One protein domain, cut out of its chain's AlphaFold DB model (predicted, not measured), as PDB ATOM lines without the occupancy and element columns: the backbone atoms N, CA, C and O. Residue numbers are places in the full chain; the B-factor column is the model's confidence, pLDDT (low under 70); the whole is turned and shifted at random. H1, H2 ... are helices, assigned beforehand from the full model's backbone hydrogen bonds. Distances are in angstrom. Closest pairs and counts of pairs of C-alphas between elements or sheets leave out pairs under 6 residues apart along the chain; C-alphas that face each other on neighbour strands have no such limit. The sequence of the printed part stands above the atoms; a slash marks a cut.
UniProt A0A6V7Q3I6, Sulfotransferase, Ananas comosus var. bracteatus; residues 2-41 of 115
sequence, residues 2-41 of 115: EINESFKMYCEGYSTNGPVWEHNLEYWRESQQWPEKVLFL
ATOM      1  N   GLU A   2      48.521   8.192  12.173       94.12
ATOM      2  CA  GLU A   2      48.876   9.588  12.448       94.12
ATOM      3  C   GLU A   2      48.734   9.889  13.944       94.12
ATOM      4  O   GLU A   2      47.876   9.314  14.612       94.12
ATOM      5  N   ILE A   3      49.544  10.805  14.482       95.06
ATOM      6  CA  ILE A   3      49.567  11.082  15.930       95.06
ATOM      7  C   ILE A   3      48.197  11.504  16.475       95.06
ATOM      8  O   ILE A   3      47.813  11.068  17.554       95.06
ATOM      9  N   ASN A   4      47.434  12.287  15.708       96.00
ATOM     10  CA  ASN A   4      46.107  12.755  16.111       96.00
ATOM     11  C   ASN A   4      45.090  11.610  16.192       96.00
ATOM     12  O   ASN A   4      44.245  11.596  17.084       96.00
ATOM     13  N   GLU A   5      45.178  10.646  15.275       93.94
ATOM     14  CA  GLU A   5      44.313   9.468  15.267       93.94
ATOM     15  C   GLU A   5      44.667   8.539  16.435       93.94
ATOM     16  O   GLU A   5      43.781   8.166  17.203       93.94
ATOM     17  N   SER A   6      45.962   8.269  16.644       92.69
ATOM     18  CA  SER A   6      46.460   7.512  17.801       92.69
ATOM     19  C   SER A   6      46.057   8.159  19.128       92.69
ATOM     20  O   SER A   6      45.651   7.472  20.059       92.69
ATOM     21  N   PHE A   7      46.166   9.487  19.226       93.25
ATOM     22  CA  PHE A   7      45.806  10.240  20.425       93.25
ATOM     23  C   PHE A   7      44.303  10.176  20.697       93.25
ATOM     24  O   PHE A   7      43.901   9.930  21.829       93.25
ATOM     25  N   LYS A   8      43.467  10.320  19.660       94.69
ATOM     26  CA  LYS A   8      42.017  10.160  19.791       94.69
ATOM     27  C   LYS A   8      41.659   8.760  20.296       94.69
ATOM     28  O   LYS A   8      40.923   8.650  21.270       94.69
ATOM     29  N   MET A   9      42.227   7.716  19.688       93.62
ATOM     30  CA  MET A   9      42.047   6.330  20.134       93.62
ATOM     31  C   MET A   9      42.472   6.150  21.597       93.62
ATOM     32  O   MET A   9      41.727   5.579  22.386       93.62
ATOM     33  N   TYR A  10      43.625   6.701  21.986       92.44
ATOM     34  CA  TYR A  10      44.113   6.662  23.363       92.44
ATOM     35  C   TYR A  10      43.151   7.336  24.352       92.44
ATOM     36  O   TYR A  10      42.849   6.760  25.397       92.44
ATOM     37  N   CYS A  11      42.635   8.526  24.022       92.38
ATOM     38  CA  CYS A  11      41.645   9.240  24.833       92.38
ATOM     39  C   CYS A  11      40.323   8.471  24.962       92.38
ATOM     40  O   CYS A  11      39.691   8.524  26.013       92.38
ATOM     41  N   GLU A  12      39.924   7.749  23.915       93.62
ATOM     42  CA  GLU A  12      38.756   6.860  23.910       93.62
ATOM     43  C   GLU A  12      39.014   5.526  24.642       93.62
ATOM     44  O   GLU A  12      38.111   4.703  24.756       93.62
ATOM     45  N   GLY A  13      40.228   5.312  25.164       91.50
ATOM     46  CA  GLY A  13      40.612   4.121  25.924       91.50
ATOM     47  C   GLY A  13      41.189   2.983  25.079       91.50
ATOM     48  O   GLY A  13      41.619   1.975  25.638       91.50
ATOM     49  N   TYR A  14      41.271   3.144  23.756       90.88
ATOM     50  CA  TYR A  14      41.878   2.176  22.844       90.88
ATOM     51  C   TYR A  14      43.406   2.290  22.871       90.88
ATOM     52  O   TYR A  14      44.037   2.896  22.003       90.88
ATOM     53  N   SER A  15      44.016   1.688  23.887       87.12
ATOM     54  CA  SER A  15      45.465   1.552  24.007       87.12
ATOM     55  C   SER A  15      45.848   0.188  24.576       87.12
ATOM     56  O   SER A  15      45.033  -0.513  25.178       87.12
ATOM     57  N   THR A  16      47.098  -0.226  24.361       82.62
ATOM     58  CA  THR A  16      47.632  -1.434  24.998       82.62
ATOM     59  C   THR A  16      47.536  -1.274  26.513       82.62
ATOM     60  O   THR A  16      48.119  -0.339  27.058       82.62
ATOM     61  N   ASN A  17      46.822  -2.186  27.180       82.19
ATOM     62  CA  ASN A  17      46.521  -2.127  28.618       82.19
ATOM     63  C   ASN A  17      45.686  -0.895  29.046       82.19
ATOM     64  O   ASN A  17      45.748  -0.488  30.203       82.19
ATOM     65  N   GLY A  18      44.947  -0.277  28.116       84.06
ATOM     66  CA  GLY A  18      44.034   0.830  28.401       84.06
ATOM     67  C   GLY A  18      42.666   0.380  28.937       84.06
ATOM     68  O   GLY A  18      42.350  -0.809  28.858       84.06
ATOM     69  N   PRO A  19      41.841   1.323  29.434       93.19
ATOM     70  CA  PRO A  19      42.077   2.771  29.488       93.19
ATOM     71  C   PRO A  19      43.117   3.179  30.543       93.19
ATOM     72  O   PRO A  19      43.070   2.736  31.687       93.19
ATOM     73  N   VAL A  20      44.039   4.085  30.188       90.69
ATOM     74  CA  VAL A  20      45.149   4.490  31.083       90.69
ATOM     75  C   VAL A  20      44.668   5.043  32.430       90.69
ATOM     76  O   VAL A  20      45.318   4.859  33.458       90.69
ATOM     77  N   TRP A  21      43.527   5.734  32.426       91.00
ATOM     78  CA  TRP A  21      42.974   6.378  33.612       91.00
ATOM     79  C   TRP A  21      42.487   5.351  34.627       91.00
ATOM     80  O   TRP A  21      42.788   5.485  35.808       91.00
ATOM     81  N   GLU A  22      41.784   4.319  34.160       93.88
ATOM     82  CA  GLU A  22      41.327   3.211  35.001       93.88
ATOM     83  C   GLU A  22      42.525   2.421  35.521       93.88
ATOM     84  O   GLU A  22      42.652   2.256  36.731       93.88
ATOM     85  N   HIS A  23      43.476   2.089  34.642       92.38
ATOM     86  CA  HIS A  23      44.713   1.404  35.019       92.38
ATOM     87  C   HIS A  23      45.453   2.131  36.156       92.38
ATOM     88  O   HIS A  23      45.783   1.538  37.179       92.38
ATOM     89  N   ASN A  24      45.690   3.440  36.029       93.50
ATOM     90  CA  ASN A  24      46.366   4.210  37.078       93.50
ATOM     91  C   ASN A  24      45.534   4.321  38.363       93.50
ATOM     92  O   ASN A  24      46.087   4.261  39.463       93.50
ATOM     93  N   LEU A  25      44.218   4.503  38.233       95.25
ATOM     94  CA  LEU A  25      43.319   4.670  39.371       95.25
ATOM     95  C   LEU A  25      43.214   3.392  40.209       95.25
ATOM     96  O   LEU A  25      43.148   3.478  41.434       95.25
ATOM     97  N   GLU A  26      43.219   2.224  39.571       96.06
ATOM     98  CA  GLU A  26      43.227   0.924  40.239       96.06
ATOM     99  C   GLU A  26      44.482   0.751  41.100       96.06
ATOM    100  O   GLU A  26      44.360   0.578  42.311       96.06
ATOM    101  N   TYR A  27      45.682   0.920  40.533       95.94
ATOM    102  CA  TYR A  27      46.928   0.830  41.312       95.94
ATOM    103  C   TYR A  27      47.019   1.888  42.412       95.94
ATOM    104  O   TYR A  27      47.555   1.618  43.489       95.94
ATOM    105  N   TRP A  28      46.486   3.088  42.175       97.50
ATOM    106  CA  TRP A  28      46.416   4.102  43.220       97.50
ATOM    107  C   TRP A  28      45.529   3.636  44.379       97.50
ATOM    108  O   TRP A  28      45.975   3.683  45.523       97.50
ATOM    109  N   ARG A  29      44.323   3.117  44.112       98.00
ATOM    110  CA  ARG A  29      43.427   2.573  45.149       98.00
ATOM    111  C   ARG A  29      44.073   1.417  45.911       98.00
ATOM    112  O   ARG A  29      44.047   1.424  47.138       98.00
ATOM    113  N   GLU A  30      44.712   0.489  45.206       97.81
ATOM    114  CA  GLU A  30      45.422  -0.639  45.821       97.81
ATOM    115  C   GLU A  30      46.575  -0.174  46.717       97.81
ATOM    116  O   GLU A  30      46.749  -0.698  47.813       97.81
ATOM    117  N   SER A  31      47.307   0.876  46.329       97.69
ATOM    118  CA  SER A  31      48.352   1.462  47.182       97.69
ATOM    119  C   SER A  31      47.820   2.078  48.475       97.69
ATOM    120  O   SER A  31      48.541   2.143  49.467       97.69
ATOM    121  N   GLN A  32      46.562   2.537  48.479       97.38
ATOM    122  CA  GLN A  32      45.913   3.036  49.693       97.38
ATOM    123  C   GLN A  32      45.430   1.887  50.582       97.38
ATOM    124  O   GLN A  32      45.431   2.021  51.803       97.38
ATOM    125  N   GLN A  33      45.010   0.771  49.981       98.12
ATOM    126  CA  GLN A  33      44.501  -0.385  50.713       98.12
ATOM    127  C   GLN A  33      45.620  -1.270  51.283       98.12
ATOM    128  O   GLN A  33      45.487  -1.763  52.401       98.12
ATOM    129  N   TRP A  34      46.710  -1.451  50.535       97.50
ATOM    130  CA  TRP A  34      47.831  -2.336  50.868       97.50
ATOM    131  C   TRP A  34      49.182  -1.622  50.693       97.50
ATOM    132  O   TRP A  34      49.973  -1.996  49.818       97.50
ATOM    133  N   PRO A  35      49.475  -0.584  51.499       95.88
ATOM    134  CA  PRO A  35      50.688   0.225  51.358       95.88
ATOM    135  C   PRO A  35      51.991  -0.565  51.557       95.88
ATOM    136  O   PRO A  35      53.048  -0.126  51.115       95.88
ATOM    137  N   GLU A  36      51.935  -1.733  52.196       96.50
ATOM    138  CA  GLU A  36      53.055  -2.660  52.367       96.50
ATOM    139  C   GLU A  36      53.275  -3.592  51.163       96.50
ATOM    140  O   GLU A  36      54.308  -4.251  51.079       96.50
ATOM    141  N   LYS A  37      52.312  -3.661  50.233       97.06
ATOM    142  CA  LYS A  37      52.359  -4.524  49.036       97.06
ATOM    143  C   LYS A  37      52.396  -3.749  47.731       97.06
ATOM    144  O   LYS A  37      52.894  -4.277  46.738       97.06
ATOM    145  N   VAL A  38      51.879  -2.520  47.712       97.94
ATOM    146  CA  VAL A  38      51.786  -1.695  46.506       97.94
ATOM    147  C   VAL A  38      52.340  -0.298  46.776       97.94
ATOM    148  O   VAL A  38      51.732   0.509  47.474       97.94
ATOM    149  N   LEU A  39      53.480   0.010  46.154       97.56
ATOM    150  CA  LEU A  39      54.068   1.346  46.149       97.56
ATOM    151  C   LEU A  39      53.652   2.097  44.881       97.56
ATOM    152  O   LEU A  39      54.067   1.746  43.777       97.56
ATOM    153  N   PHE A  40      52.861   3.158  45.043       97.31
ATOM    154  CA  PHE A  40      52.477   4.039  43.941       97.31
ATOM    155  C   PHE A  40      53.444   5.221  43.825       97.31
ATOM    156  O   PHE A  40      53.616   5.988  44.777       97.31
ATOM    157  N   LEU A  41      54.063   5.377  42.653       96.62
ATOM    158  CA  LEU A  41      55.024   6.437  42.351       96.62
ATOM    159  C   LEU A  41      54.528   7.287  41.184       96.62
ATOM    160  O   LEU A  41      54.076   6.754  40.171       96.62
TER     161      LEU A  41
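AT A GLANCE: This is residues 2 to 41 of the 115 residues of the protein "Sulfotransferase" of Ananas comosus var. bracteatus (UniProt A0A6V7Q3I6). Two helices follow one another along a rod, the longer H2 and the shorter H1, strung nearly end to end with a looping link between them; past H2 the backbone turns and folds back beside that helix's far end. The printed part has 40 residues with two named helices, H1 then H2, and no named strand: the class is all helix. It is only just loose, close to extended, with a radius of gyration of the C-alphas of 13.4 A and spans of 42 by 14 by 11 A.

HOW THE PARTS SIT: Look first at H2, residues 20 to 33, then at H1, residues 3 to 11. They are only just apart, their closest C-alphas 8.1 A from each other. In both helices every O i to N i+4 pair is within hydrogen-bond range.

IN THESE COORDINATES: Find C-alpha 20 at (45.149, 4.490, 31.083); from there H2 runs 20.2 A to C-alpha 33 at (44.501, -0.385, 50.713). H1 begins at C-alpha 3, (49.567, 11.082, 15.930), and covers 12.1 A.

THE WHOLE: The C-alphas farthest apart, of Glu 2 and Glu 36, are 42.0 A apart. The eight-residue link is short, the printed part has no cut, and no printed residue is under 70 in pLDDT.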